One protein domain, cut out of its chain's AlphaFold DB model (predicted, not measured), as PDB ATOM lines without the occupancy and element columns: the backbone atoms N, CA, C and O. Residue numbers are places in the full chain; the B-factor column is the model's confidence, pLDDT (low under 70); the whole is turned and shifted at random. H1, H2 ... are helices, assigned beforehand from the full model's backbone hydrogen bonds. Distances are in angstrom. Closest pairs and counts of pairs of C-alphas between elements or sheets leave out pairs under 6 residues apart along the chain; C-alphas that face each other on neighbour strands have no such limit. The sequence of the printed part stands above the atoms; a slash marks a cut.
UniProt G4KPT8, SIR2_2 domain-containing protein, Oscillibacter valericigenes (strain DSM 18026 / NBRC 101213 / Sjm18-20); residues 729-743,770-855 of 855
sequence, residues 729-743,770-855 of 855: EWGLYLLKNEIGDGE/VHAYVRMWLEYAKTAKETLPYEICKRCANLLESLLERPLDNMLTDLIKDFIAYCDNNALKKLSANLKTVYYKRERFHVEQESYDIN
ATOM      1  N   GLU A 729     209.264 202.229 259.505       95.50
ATOM      2  CA  GLU A 729     209.529 201.125 258.572       95.50
ATOM      3  C   GLU A 729     208.899 201.344 257.191       95.50
ATOM      4  O   GLU A 729     209.514 201.024 256.172       95.50
ATOM      5  N   TRP A 730     207.709 201.945 257.142       95.81
ATOM      6  CA  TRP A 730     207.079 202.352 255.890       95.81
ATOM      7  C   TRP A 730     207.940 203.388 255.163       95.81
ATOM      8  O   TRP A 730     208.216 203.215 253.979       95.81
ATOM      9  N   GLY A 731     208.435 204.410 255.865       96.56
ATOM     10  CA  GLY A 731     209.356 205.396 255.300       96.56
ATOM     11  C   GLY A 731     210.620 204.756 254.724       96.56
ATOM     12  O   GLY A 731     210.952 204.996 253.565       96.56
ATOM     13  N   LEU A 732     211.268 203.846 255.465       95.50
ATOM     14  CA  LEU A 732     212.427 203.101 254.953       95.50
ATOM     15  C   LEU A 732     212.092 202.256 253.723       95.50
ATOM     16  O   LEU A 732     212.893 202.168 252.792       95.50
ATOM     17  N   TYR A 733     210.920 201.621 253.705       94.94
ATOM     18  CA  TYR A 733     210.463 200.864 252.547       94.94
ATOM     19  C   TYR A 733     210.274 201.769 251.326       94.94
ATOM     20  O   TYR A 733     210.726 201.410 250.241       94.94
ATOM     21  N   LEU A 734     209.651 202.934 251.492       95.12
ATOM     22  CA  LEU A 734     209.455 203.909 250.419       95.12
ATOM     23  C   LEU A 734     210.795 204.408 249.861       95.12
ATOM     24  O   LEU A 734     210.997 204.351 248.650       95.12
ATOM     25  N   LEU A 735     211.739 204.772 250.737       94.38
ATOM     26  CA  LEU A 735     213.095 205.187 250.353       94.38
ATOM     27  C   LEU A 735     213.831 204.094 249.581       94.38
ATOM     28  O   LEU A 735     214.365 204.336 248.504       94.38
ATOM     29  N   LYS A 736     213.819 202.862 250.100       93.75
ATOM     30  CA  LYS A 736     214.517 201.728 249.481       93.75
ATOM     31  C   LYS A 736     213.985 201.376 248.089       93.75
ATOM     32  O   LYS A 736     214.727 200.811 247.291       93.75
ATOM     33  N   ASN A 737     212.705 201.634 247.831       92.44
ATOM     34  CA  ASN A 737     212.062 201.346 246.549       92.44
ATOM     35  C   ASN A 737     211.895 202.598 245.673       92.44
ATOM     36  O   ASN A 737     211.287 202.484 244.614       92.44
ATOM     37  N   GLU A 738     212.409 203.757 246.102       89.25
ATOM     38  CA  GLU A 738     212.343 205.032 245.372       89.25
ATOM     39  C   GLU A 738     210.904 205.431 244.976       89.25
ATOM     40  O   GLU A 738     210.641 205.896 243.868       89.25
ATOM     41  N   ILE A 739     209.946 205.232 245.891       87.88
ATOM     42  CA  ILE A 739     208.517 205.520 245.673       87.88
ATOM     43  C   ILE A 739     207.951 206.436 246.761       87.88
ATOM     44  O   ILE A 739     208.139 206.189 247.946       87.88
ATOM     45  N   GLY A 740     207.174 207.449 246.365       86.38
ATOM     46  CA  GLY A 740     206.489 208.352 247.297       86.38
ATOM     47  C   GLY A 740     207.432 209.187 248.174       86.38
ATOM     48  O   GLY A 740     208.609 209.346 247.867       86.38
ATOM     49  N   ASP A 741     206.899 209.735 249.267       89.12
ATOM     50  CA  ASP A 741     207.640 210.590 250.204       89.12
ATOM     51  C   ASP A 741     208.070 209.796 251.451       89.12
ATOM     52  O   ASP A 741     207.406 209.785 252.495       89.12
ATOM     53  N   GLY A 742     209.159 209.039 251.298       92.62
ATOM     54  CA  GLY A 742     209.701 208.194 252.361       92.62
ATOM     55  C   GLY A 742     210.326 208.975 253.520       92.62
ATOM     56  O   GLY A 742     210.201 208.547 254.670       92.62
ATOM     57  N   GLU A 743     210.937 210.132 253.245       93.56
ATOM     58  CA  GLU A 743     211.582 210.983 254.257       93.56
ATOM     59  C   GLU A 743     210.560 211.595 255.212       93.56
ATOM     60  O   GLU A 743     210.703 211.474 256.434       93.56
ATOM     61  N   VAL A 770     213.443 203.960 273.188       93.75
ATOM     62  CA  VAL A 770     214.798 204.467 272.914       93.75
ATOM     63  C   VAL A 770     215.535 203.517 271.979       93.75
ATOM     64  O   VAL A 770     216.106 203.962 270.982       93.75
ATOM     65  N   HIS A 771     215.476 202.210 272.250       93.31
ATOM     66  CA  HIS A 771     216.110 201.225 271.385       93.31
ATOM     67  C   HIS A 771     215.561 201.292 269.951       93.31
ATOM     68  O   HIS A 771     216.335 201.375 268.995       93.31
ATOM     69  N   ALA A 772     214.235 201.293 269.782       93.31
ATOM     70  CA  ALA A 772     213.588 201.393 268.478       93.31
ATOM     71  C   ALA A 772     213.956 202.700 267.759       93.31
ATOM     72  O   ALA A 772     214.367 202.655 266.603       93.31
ATOM     73  N   TYR A 773     213.882 203.843 268.443       96.69
ATOM     74  CA  TYR A 773     214.199 205.157 267.884       96.69
ATOM     75  C   TYR A 773     215.625 205.220 267.328       96.69
ATOM     76  O   TYR A 773     215.825 205.525 266.152       96.69
ATOM     77  N   VAL A 774     216.621 204.880 268.152       96.94
ATOM     78  CA  VAL A 774     218.036 204.939 267.756       96.94
ATOM     79  C   VAL A 774     218.316 203.947 266.633       96.94
ATOM     80  O   VAL A 774     218.937 204.307 265.632       96.94
ATOM     81  N   ARG A 775     217.829 202.707 266.761       96.06
ATOM     82  CA  ARG A 775     218.045 201.674 265.746       96.06
ATOM     83  C   ARG A 775     217.458 202.076 264.398       96.06
ATOM     84  O   ARG A 775     218.122 201.916 263.379       96.06
ATOM     85  N   MET A 776     216.245 202.622 264.385       96.06
ATOM     86  CA  MET A 776     215.605 203.054 263.147       96.06
ATOM     87  C   MET A 776     216.348 204.217 262.481       96.06
ATOM     88  O   MET A 776     216.452 204.225 261.259       96.06
ATOM     89  N   TRP A 777     216.920 205.156 263.242       97.25
ATOM     90  CA  TRP A 777     217.784 206.205 262.681       97.25
ATOM     91  C   TRP A 777     219.083 205.653 262.085       97.25
ATOM     92  O   TRP A 777     219.513 206.101 261.023       97.25
ATOM     93  N   LEU A 778     219.697 204.656 262.724       96.19
ATOM     94  CA  LEU A 778     220.862 203.975 262.154       96.19
ATOM     95  C   LEU A 778     220.505 203.255 260.843       96.19
ATOM     96  O   LEU A 778     221.271 203.319 259.881       96.19
ATOM     97  N   GLU A 779     219.338 202.613 260.767       95.44
ATOM     98  CA  GLU A 779     218.838 201.995 259.529       95.44
ATOM     99  C   GLU A 779     218.461 203.029 258.456       95.44
ATOM    100  O   GLU A 779     218.702 202.794 257.267       95.44
ATOM    101  N   TYR A 780     217.952 204.199 258.851       96.44
ATOM    102  CA  TYR A 780     217.726 205.329 257.947       96.44
ATOM    103  C   TYR A 780     219.025 205.783 257.296       96.44
ATOM    104  O   TYR A 780     219.102 205.823 256.072       96.44
ATOM    105  N   ALA A 781     220.074 206.027 258.086       95.00
ATOM    106  CA  ALA A 781     221.380 206.442 257.573       95.00
ATOM    107  C   ALA A 781     221.941 205.441 256.547       95.00
ATOM    108  O   ALA A 781     222.447 205.827 255.494       95.00
ATOM    109  N   LYS A 782     221.795 204.137 256.825       94.12
ATOM    110  CA  LYS A 782     222.194 203.064 255.900       94.12
ATOM    111  C   LYS A 782     221.368 203.071 254.610       94.12
ATOM    112  O   LYS A 782     221.926 202.856 253.538       94.12
ATOM    113  N   THR A 783     220.056 203.288 254.711       93.62
ATOM    114  CA  THR A 783     219.121 203.224 253.573       93.62
ATOM    115  C   THR A 783     219.225 204.458 252.681       93.62
ATOM    116  O   THR A 783     219.354 204.311 251.468       93.62
ATOM    117  N   ALA A 784     219.228 205.653 253.277       90.25
ATOM    118  CA  ALA A 784     219.381 206.930 252.582       90.25
ATOM    119  C   ALA A 784     220.814 207.147 252.062       90.25
ATOM    120  O   ALA A 784     221.020 207.923 251.139       90.25
ATOM    121  N   LYS A 785     221.803 206.427 252.618       89.75
ATOM    122  CA  LYS A 785     223.244 206.619 252.357       89.75
ATOM    123  C   LYS A 785     223.719 208.033 252.708       89.75
ATOM    124  O   LYS A 785     224.649 208.555 252.095       89.75
ATOM    125  N   GLU A 786     223.105 208.620 253.728       89.06
ATOM    126  CA  GLU A 786     223.393 209.967 254.213       89.06
ATOM    127  C   GLU A 786     223.881 209.950 255.664       89.06
ATOM    128  O   GLU A 786     223.610 209.031 256.443       89.06
ATOM    129  N   THR A 787     224.625 210.994 256.037       91.75
ATOM    130  CA  THR A 787     225.015 211.210 257.435       91.75
ATOM    131  C   THR A 787     223.851 211.841 258.190       91.75
ATOM    132  O   THR A 787     223.237 212.789 257.708       91.75
ATOM    133  N   LEU A 788     223.561 211.337 259.388       94.38
ATOM    134  CA  LEU A 788     222.495 211.862 260.229       94.38
ATOM    135  C   LEU A 788     222.817 213.295 260.684       94.38
ATOM    136  O   LEU A 788     223.977 213.598 260.982       94.38
ATOM    137  N   PRO A 789     221.802 214.170 260.814       93.88
ATOM    138  CA  PRO A 789     221.998 215.503 261.368       93.88
ATOM    139  C   PRO A 789     222.588 215.451 262.782       93.88
ATOM    140  O   PRO A 789     222.180 214.632 263.611       93.88
ATOM    141  N   TYR A 790     223.496 216.383 263.092       94.06
ATOM    142  CA  TYR A 790     224.169 216.453 264.396       94.06
ATOM    143  C   TYR A 790     223.189 216.453 265.579       94.06
ATOM    144  O   TYR A 790     223.418 215.755 266.565       94.06
ATOM    145  N   GLU A 791     222.079 217.190 265.477       95.31
ATOM    146  CA  GLU A 791     221.066 217.265 266.540       95.31
ATOM    147  C   GLU A 791     220.361 215.922 266.788       95.31
ATOM    148  O   GLU A 791     220.094 215.578 267.941       95.31
ATOM    149  N   ILE A 792     220.134 215.118 265.742       95.75
ATOM    150  CA  ILE A 792     219.586 213.762 265.883       95.75
ATOM    151  C   ILE A 792     220.599 212.868 266.600       95.75
ATOM    152  O   ILE A 792     220.251 212.204 267.575       95.75
ATOM    153  N   CYS A 793     221.872 212.902 266.193       96.38
ATOM    154  CA  CYS A 793     222.924 212.144 266.874       96.38
ATOM    155  C   CYS A 793     223.076 212.560 268.342       96.38
ATOM    156  O   CYS A 793     223.192 211.704 269.216       96.38
ATOM    157  N   LYS A 794     223.038 213.862 268.639       96.88
ATOM    158  CA  LYS A 794     223.114 214.380 270.009       96.88
ATOM    159  C   LYS A 794     221.936 213.899 270.854       96.88
ATOM    160  O   LYS A 794     222.126 213.503 272.001       96.88
ATOM    161  N   ARG A 795     220.729 213.884 270.286       96.69
ATOM    162  CA  ARG A 795     219.534 213.349 270.948       96.69
ATOM    163  C   ARG A 795     219.663 211.851 271.223       96.69
ATOM    164  O   ARG A 795     219.442 211.439 272.357       96.69
ATOM    165  N   CYS A 796     220.072 211.058 270.233       97.25
ATOM    166  CA  CYS A 796     220.328 209.626 270.409       97.25
ATOM    167  C   CYS A 796     221.365 209.367 271.509       97.25
ATOM    168  O   CYS A 796     221.138 208.513 272.361       97.25
ATOM    169  N   ALA A 797     222.460 210.134 271.536       97.19
ATOM    170  CA  ALA A 797     223.478 210.023 272.575       97.19
ATOM    171  C   ALA A 797     222.892 210.252 273.976       97.19
ATOM    172  O   ALA A 797     223.018 209.383 274.833       97.19
ATOM    173  N   ASN A 798     222.167 211.356 274.182       96.19
ATOM    174  CA  ASN A 798     221.549 211.674 275.473       96.19
ATOM    175  C   ASN A 798     220.559 210.592 275.943       96.19
ATOM    176  O   ASN A 798     220.525 210.254 277.126       96.19
ATOM    177  N   LEU A 799     219.754 210.045 275.025       95.88
ATOM    178  CA  LEU A 799     218.800 208.975 275.333       95.88
ATOM    179  C   LEU A 799     219.490 207.657 275.701       95.88
ATOM    180  O   LEU A 799     219.025 206.947 276.585       95.88
ATOM    181  N   LEU A 800     220.593 207.313 275.038       96.38
ATOM    182  CA  LEU A 800     221.376 206.128 275.392       96.38
ATOM    183  C   LEU A 800     222.134 206.325 276.712       96.38
ATOM    184  O   LEU A 800     222.241 205.387 277.500       96.38
ATOM    185  N   GLU A 801     222.633 207.535 276.975       95.25
ATOM    186  CA  GLU A 801     223.324 207.865 278.224       95.25
ATOM    187  C   GLU A 801     222.400 207.701 279.437       95.25
ATOM    188  O   GLU A 801     222.822 207.127 280.440       95.25
ATOM    189  N   SER A 802     221.124 208.096 279.333       92.06
ATOM    190  CA  SER A 802     220.144 207.925 280.419       92.06
ATOM    191  C   SER A 802     219.869 206.452 280.767       92.06
ATOM    192  O   SER A 802     219.487 206.131 281.894       92.06
ATOM    193  N   LEU A 803     220.075 205.534 279.817       91.12
ATOM    194  CA  LEU A 803     219.904 204.098 280.033       91.12
ATOM    195  C   LEU A 803     221.126 203.438 280.674       91.12
ATOM    196  O   LEU A 803     220.995 202.341 281.212       91.12
ATOM    197  N   LEU A 804     222.292 204.094 280.690       89.88
ATOM    198  CA  LEU A 804     223.484 203.551 281.348       89.88
ATOM    199  C   LEU A 804     223.300 203.415 282.862       89.88
ATOM    200  O   LEU A 804     223.996 202.609 283.476       89.88
ATOM    201  N   GLU A 805     222.416 204.194 283.482       84.12
ATOM    202  CA  GLU A 805     222.108 204.093 284.917       84.12
ATOM    203  C   GLU A 805     221.200 202.900 285.252       84.12
ATOM    204  O   GLU A 805     221.073 202.517 286.416       84.12
ATOM    205  N   ARG A 806     220.589 202.280 284.238       86.06
ATOM    206  CA  ARG A 806     219.699 201.126 284.387       86.06
ATOM    207  C   ARG A 806     220.458 199.811 284.181       86.06
ATOM    208  O   ARG A 806     221.545 199.800 283.601       86.06
ATOM    209  N   PRO A 807     219.895 198.671 284.624       86.00
ATOM    210  CA  PRO A 807     220.450 197.365 284.294       86.00
ATOM    211  C   PRO A 807     220.561 197.137 282.783       86.00
ATOM    212  O   PRO A 807     219.546 197.123 282.083       86.00
ATOM    213  N   LEU A 808     221.781 196.917 282.292       87.62
ATOM    214  CA  LEU A 808     222.030 196.646 280.878       87.62
ATOM    215  C   LEU A 808     221.678 195.204 280.506       87.62
ATOM    216  O   LEU A 808     221.892 194.275 281.288       87.62
ATOM    217  N   ASP A 809     221.198 195.045 279.279       89.56
ATOM    218  CA  ASP A 809     221.081 193.772 278.575       89.56
ATOM    219  C   ASP A 809     221.955 193.780 277.311       89.56
ATOM    220  O   ASP A 809     222.444 194.836 276.889       89.56
ATOM    221  N   ASN A 810     222.179 192.608 276.723       90.06
ATOM    222  CA  ASN A 810     222.982 192.432 275.509       90.06
ATOM    223  C   ASN A 810     222.451 193.242 274.312       90.06
ATOM    224  O   ASN A 810     223.248 193.858 273.610       90.06
ATOM    225  N   MET A 811     221.132 193.324 274.093       90.12
ATOM    226  CA  MET A 811     220.569 194.061 272.948       90.12
ATOM    227  C   MET A 811     220.810 195.567 273.061       90.12
ATOM    228  O   MET A 811     221.239 196.209 272.100       90.12
ATOM    229  N   LEU A 812     220.584 196.141 274.244       91.00
ATOM    230  CA  LEU A 812     220.895 197.546 274.495       91.00
ATOM    231  C   LEU A 812     222.402 197.811 274.398       91.00
ATOM    232  O   LEU A 812     222.822 198.822 273.838       91.00
ATOM    233  N   THR A 813     223.218 196.898 274.923       93.19
ATOM    234  CA  THR A 813     224.678 197.006 274.872       93.19
ATOM    235  C   THR A 813     225.182 197.021 273.431       93.19
ATOM    236  O   THR A 813     226.001 197.872 273.074       93.19
ATOM    237  N   ASP A 814     224.657 196.142 272.582       93.88
ATOM    238  CA  ASP A 814     225.013 196.086 271.166       93.88
ATOM    239  C   ASP A 814     224.523 197.318 270.400       93.88
ATOM    240  O   ASP A 814     225.294 197.898 269.639       93.88
ATOM    241  N   LEU A 815     223.314 197.818 270.681       95.12
ATOM    242  CA  LEU A 815     222.838 199.079 270.103       95.12
ATOM    243  C   LEU A 815     223.751 200.264 270.460       95.12
ATOM    244  O   LEU A 815     224.047 201.100 269.603       95.12
ATOM    245  N   ILE A 816     224.206 200.353 271.716       96.38
ATOM    246  CA  ILE A 816     225.132 201.410 272.145       96.38
ATOM    247  C   ILE A 816     226.459 201.279 271.387       96.38
ATOM    248  O   ILE A 816     226.980 202.284 270.902       96.38
ATOM    249  N   LYS A 817     226.998 200.061 271.238       96.06
ATOM    250  CA  LYS A 817     228.227 199.813 270.461       96.06
ATOM    251  C   LYS A 817     228.058 200.201 268.990       96.06
ATOM    252  O   LYS A 817     228.930 200.883 268.451       96.06
ATOM    253  N   ASP A 818     226.940 199.834 268.367       96.19
ATOM    254  CA  ASP A 818     226.615 200.197 266.984       96.19
ATOM    255  C   ASP A 818     226.549 201.720 266.809       96.19
ATOM    256  O   ASP A 818     227.102 202.277 265.855       96.19
ATOM    257  N   PHE A 819     225.935 202.421 267.764       97.75
ATOM    258  CA  PHE A 819     225.867 203.880 267.756       97.75
ATOM    259  C   PHE A 819     227.242 204.542 267.969       97.75
ATOM    260  O   PHE A 819     227.566 205.528 267.299       97.75
ATOM    261  N   ILE A 820     228.089 203.990 268.849       96.94
ATOM    262  CA  ILE A 820     229.479 204.441 269.030       96.94
ATOM    263  C   ILE A 820     230.258 204.289 267.720       96.94
ATOM    264  O   ILE A 820     230.908 205.245 267.292       96.94
ATOM    265  N   ALA A 821     230.163 203.126 267.069       96.06
ATOM    266  CA  ALA A 821     230.830 202.852 265.799       96.06
ATOM    267  C   ALA A 821     230.366 203.819 264.700       96.06
ATOM    268  O   ALA A 821     231.189 204.367 263.963       96.06
ATOM    269  N   TYR A 822     229.062 204.100 264.634       97.00
ATOM    270  CA  TYR A 822     228.515 205.113 263.734       97.00
ATOM    271  C   TYR A 822     229.134 206.497 263.985       97.00
ATOM    272  O   TYR A 822     229.591 207.148 263.043       97.00
ATOM    273  N   CYS A 823     229.211 206.942 265.243       95.88
ATOM    274  CA  CYS A 823     229.797 208.239 265.589       95.88
ATOM    275  C   CYS A 823     231.297 208.313 265.272       95.88
ATOM    276  O   CYS A 823     231.777 209.342 264.787       95.88
ATOM    277  N   ASP A 824     232.039 207.234 265.531       93.56
ATOM    278  CA  ASP A 824     233.477 207.156 265.263       93.56
ATOM    279  C   ASP A 824     233.783 207.240 263.755       93.56
ATOM    280  O   ASP A 824     234.752 207.905 263.379       93.56
ATOM    281  N   ASN A 825     232.922 206.664 262.907       94.44
ATOM    282  CA  ASN A 825     233.044 206.698 261.443       94.44
ATOM    283  C   ASN A 825     232.631 208.038 260.806       94.44
ATOM    284  O   ASN A 825     233.072 208.339 259.703       94.44
ATOM    285  N   ASN A 826     231.822 208.855 261.491       92.75
ATOM    286  CA  ASN A 826     231.259 210.103 260.949       92.75
ATOM    287  C   ASN A 826     231.791 211.373 261.644       92.75
ATOM    288  O   ASN A 826     231.145 212.416 261.625       92.75
ATOM    289  N   ALA A 827     232.967 211.303 262.281       90.25
ATOM    290  CA  ALA A 827     233.605 212.423 262.992       90.25
ATOM    291  C   ALA A 827     232.783 213.025 264.164       90.25
ATOM    292  O   ALA A 827     232.995 214.172 264.558       90.25
ATOM    293  N   LEU A 828     231.912 212.231 264.800       92.56
ATOM    294  CA  LEU A 828     231.031 212.636 265.911       92.56
ATOM    295  C   LEU A 828     231.494 212.117 267.286       92.56
ATOM    296  O   LEU A 828     230.707 212.033 268.226       92.56
ATOM    297  N   LYS A 829     232.787 211.800 267.443       89.69
ATOM    298  CA  LYS A 829     233.360 211.135 268.638       89.69
ATOM    299  C   LYS A 829     233.052 211.812 269.977       89.69
ATOM    300  O   LYS A 829     233.033 211.149 271.008       89.69
ATOM    301  N   LYS A 830     232.831 213.133 269.976       91.56
ATOM    302  CA  LYS A 830     232.479 213.888 271.189       91.56
ATOM    303  C   LYS A 830     231.121 213.468 271.763       91.56
ATOM    304  O   LYS A 830     230.974 213.483 272.976       91.56
ATOM    305  N   LEU A 831     230.168 213.078 270.912       92.25
ATOM    306  CA  LEU A 831     228.823 212.667 271.325       92.25
ATOM    307  C   LEU A 831     228.792 211.265 271.943       92.25
ATOM    308  O   LEU A 831     227.893 210.963 272.709       92.25
ATOM    309  N   SER A 832     229.760 210.402 271.625       91.94
ATOM    310  CA  SER A 832     229.793 209.017 272.109       91.94
ATOM    311  C   SER A 832     230.777 208.790 273.264       91.94
ATOM    312  O   SER A 832     230.987 207.650 273.674       91.94
ATOM    313  N   ALA A 833     231.391 209.849 273.804       92.06
ATOM    314  CA  ALA A 833     232.452 209.740 274.805       92.06
ATOM    315  C   ALA A 833     231.988 209.047 276.101       92.06
ATOM    316  O   ALA A 833     232.636 208.095 276.537       92.06
ATOM    317  N   ASN A 834     230.851 209.459 276.675       92.19
ATOM    318  CA  ASN A 834     230.307 208.842 277.893       92.19
ATOM    319  C   ASN A 834     229.772 207.428 277.627       92.19
ATOM    320  O   ASN A 834     229.918 206.533 278.463       92.19
ATOM    321  N   LEU A 835     229.210 207.196 276.436       95.38
ATOM    322  CA  LEU A 835     228.696 205.889 276.025       95.38
ATOM    323  C   LEU A 835     229.776 204.803 276.004       95.38
ATOM    324  O   LEU A 835     229.471 203.644 276.269       95.38
ATOM    325  N   LYS A 836     231.052 205.156 275.789       94.19
ATOM    326  CA  LYS A 836     232.178 204.201 275.844       94.19
ATOM    327  C   LYS A 836     232.355 203.547 277.218       94.19
ATOM    328  O   LYS A 836     233.017 202.518 277.312       94.19
ATOM    329  N   THR A 837     231.723 204.063 278.273       93.69
ATOM    330  CA  THR A 837     231.662 203.358 279.564       93.69
ATOM    331  C   THR A 837     230.950 202.006 279.470       93.69
ATOM    332  O   THR A 837     231.236 201.128 280.283       93.69
ATOM    333  N   VAL A 838     230.097 201.793 278.458       93.56
ATOM    334  CA  VAL A 838     229.392 200.523 278.222       93.56
ATOM    335  C   VAL A 838     230.351 199.333 278.104       93.56
ATOM    336  O   VAL A 838     230.035 198.259 278.597       93.56
ATOM    337  N   TYR A 839     231.557 199.528 277.551       91.94
ATOM    338  CA  TYR A 839     232.566 198.468 277.404       91.94
ATOM    339  C   TYR A 839     233.095 197.934 278.742       91.94
ATOM    340  O   TYR A 839     233.698 196.864 278.779       91.94
ATOM    341  N   TYR A 840     232.880 198.674 279.831       90.94
ATOM    342  CA  TYR A 840     233.317 198.315 281.179       90.94
ATOM    343  C   TYR A 840     232.150 197.960 282.108       90.94
ATOM    344  O   TYR A 840     232.379 197.578 283.257       90.94
ATOM    345  N   LYS A 841     230.900 198.093 281.647       88.00
ATOM    346  CA  LYS A 841     229.716 197.712 282.421       88.00
ATOM    347  C   LYS A 841     229.371 196.249 282.172       88.00
ATOM    348  O   LYS A 841     229.488 195.745 281.061       88.00
ATOM    349  N   ARG A 842     228.930 195.567 283.229       85.25
ATOM    350  CA  ARG A 842     228.469 194.181 283.142       85.25
ATOM    351  C   ARG A 842     227.017 194.152 282.666       85.25
ATOM    352  O   ARG A 842     226.168 194.820 283.254       85.25
ATOM    353  N   GLU A 843     226.745 193.342 281.649       86.81
ATOM    354  CA  GLU A 843     225.383 192.972 281.264       86.81
ATOM    355  C   GLU A 843     224.737 192.198 282.418       86.81
ATOM    356  O   GLU A 843     225.282 191.203 282.907       86.81
ATOM    357  N   ARG A 844     223.599 192.697 282.905       80.38
ATOM    358  CA  ARG A 844     222.840 192.046 283.976       80.38
ATOM    359  C   ARG A 844     221.914 190.973 283.420       80.38
ATOM    360  O   ARG A 844     221.685 189.970 284.088       80.38
ATOM    361  N   PHE A 845     221.384 191.208 282.226       82.25
ATOM    362  CA  PHE A 845     220.428 190.333 281.571       82.25
ATOM    363  C   PHE A 845     220.948 189.914 280.200       82.25
ATOM    364  O   PHE A 845     221.646 190.674 279.532       82.25
ATOM    365  N   HIS A 846     220.572 188.713 279.783       82.44
ATOM    366  CA  HIS A 846     220.762 188.242 278.422       82.44
ATOM    367  C   HIS A 846     219.383 187.946 277.842       82.44
ATOM    368  O   HIS A 846     218.661 187.119 278.394       82.44
ATOM    369  N   VAL A 847     219.017 188.662 276.783       82.25
ATOM    370  CA  VAL A 847     217.689 188.658 276.168       82.25
ATOM    371  C   VAL A 847     217.785 188.341 274.679       82.25
ATOM    372  O   VAL A 847     218.776 188.660 274.011       82.25
ATOM    373  N   GLU A 848     216.733 187.729 274.145       77.38
ATOM    374  CA  GLU A 848     216.651 187.373 272.728       77.38
ATOM    375  C   GLU A 848     216.255 188.570 271.848       77.38
ATOM    376  O   GLU A 848     215.595 189.515 272.287       77.38
ATOM    377  N   GLN A 849     216.591 188.514 270.552       70.50
ATOM    378  CA  GLN A 849     216.243 189.579 269.591       70.50
ATOM    379  C   GLN A 849     214.730 189.844 269.504       70.50
ATOM    380  O   GLN A 849     214.299 190.985 269.300       70.50
ATOM    381  N   GLU A 850     213.915 188.799 269.682       65.81
ATOM    382  CA  GLU A 850     212.453 188.894 269.658       65.81
ATOM    383  C   GLU A 850     211.904 189.866 270.711       65.81
ATOM    384  O   GLU A 850     210.865 190.492 270.482       65.81
ATOM    385  N   SER A 851     212.613 190.026 271.830       65.25
ATOM    386  CA  SER A 851     212.201 190.833 272.980       65.25
ATOM    387  C   SER A 851     212.204 192.332 272.682       65.25
ATOM    388  O   SER A 851     211.447 193.078 273.294       65.25
ATOM    389  N   TYR A 852     212.996 192.777 271.700       68.62
ATOM    390  CA  TYR A 852     213.119 194.181 271.274       68.62
ATOM    391  C   TYR A 852     212.386 194.502 269.968       68.62
ATOM    392  O   TYR A 852     212.597 195.546 269.341       68.62
ATOM    393  N   ASP A 853     211.515 193.595 269.534       60.44
ATOM    394  CA  ASP A 853     210.819 193.672 268.258       60.44
ATOM    395  C   ASP A 853     211.759 193.836 267.043       60.44
ATOM    396  O   ASP A 853     211.361 194.412 266.028       60.44
ATOM    397  N   ILE A 854     212.995 193.347 267.116       47.53
ATOM    398  CA  ILE A 854     213.991 193.471 266.049       47.53
ATOM    399  C   ILE A 854     213.657 192.474 264.917       47.53
ATOM    400  O   ILE A 854     213.814 191.278 265.115       47.53
ATOM    401  N   ASN A 855     213.184 192.991 263.768       37.66
ATOM    402  CA  ASN A 855     212.879 192.337 262.467       37.66
ATOM    403  C   ASN A 855     212.109 190.996 262.432       37.66
ATOM    404  O   ASN A 855     212.726 189.924 262.584       37.66
TER     405      ASN A 855
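What this domain is: This is residues 729 to 743 and 770 to 855 of the 855 residues of the protein "SIR2_2 domain-containing protein" of Oscillibacter valericigenes (strain DSM 18026 / NBRC 101213 / Sjm18-20) (UniProt G4KPT8). Three helices, H2, H3 and H4, make the core as a small up-and-down bundle, each running against the one before it, with H1 packed beside the last turns of H2 at one end and the short H5 packed on H3 and H4 towards the other. After H5 the tail folds back past the beginning of H4, and the tiny H6 in it comes near the first turn of H2. The printed part has 101 residues with six named helices, H1 to H6 in order along the chain, and no named strand; the class is all helix. It is compact, with a radius of gyration of the C-alphas of 14.3 A, and spans 44 by 32 by 18 A.

Where its parts are: Find C-alpha 729 at (209.529, 201.125, 258.572), where H1 begins; it holds residues 729 to 736. Past the cut, H2 runs from C-alpha 770 at (214.798, 204.467, 272.914) through residues 770 to 784, 21.0 A long. H3, residues 790 to 803, measures 20.4 A, and H4, residues 810 to 825, measures 22.4 A. H5 is residues 835 to 840. H6, residues 849 to 852, ends at C-alpha 852, (213.119, 194.181, 271.274).

How they stand to each other: Begin at H2, the hub, which touches H1, H3 and H4. H1 touches it at a shallow tilt of 14 degrees, the same way, with the C-alphas of Lys 736 and Thr 783 closest, 6.3 A apart. H2 and H3 form a helical hairpin, opposite ways at a shallow tilt of 30 degrees; residues 770 to 774 touch residues 796 to 800, closest at the C-alphas of Val 774 and Cys 796, 5.9 A. H4 touches H2 at a steep tilt of 41 degrees, the same way; look at the C-alphas of His 771 and Leu 812, the closest, 6.8 A apart. H3 and H4 are close but not clearly touching, closest at the C-alphas of Leu 800 and Ile 816, 6.8 A. H5 touches residues 813 to 820 of H4, closest at the C-alphas of Thr 813 and Val 838, 6.8 A. H5 and H3 only just touch, with 3 pairs of C-alphas within 8 A, the closest those of Glu 801 and Leu 835, 6.1 A. H6 is close but not clearly touching to H4, with the C-alphas of Met 811 and Gln 849 closest, 7.1 A. Every O i to N i+4 pair is within hydrogen-bond range in H1, H2 and H4, against 9 of 10 in H3 and 0 of 2 in H5, where 3 of 3 O i to N i+3 pairs are; H6 is too short for an i+4 pair.

The domain as a whole: The two C-alphas farthest apart are those of Gly 740 and Arg 842, 44.4 A. Residues 744 to 769 are not printed, and C-alphas 743 and 770 stand 20.0 A apart across the cut. Of the links printed whole, none is long. The model's mean pLDDT over the printed part is 90.2, and residues 850 to 855 are under 70.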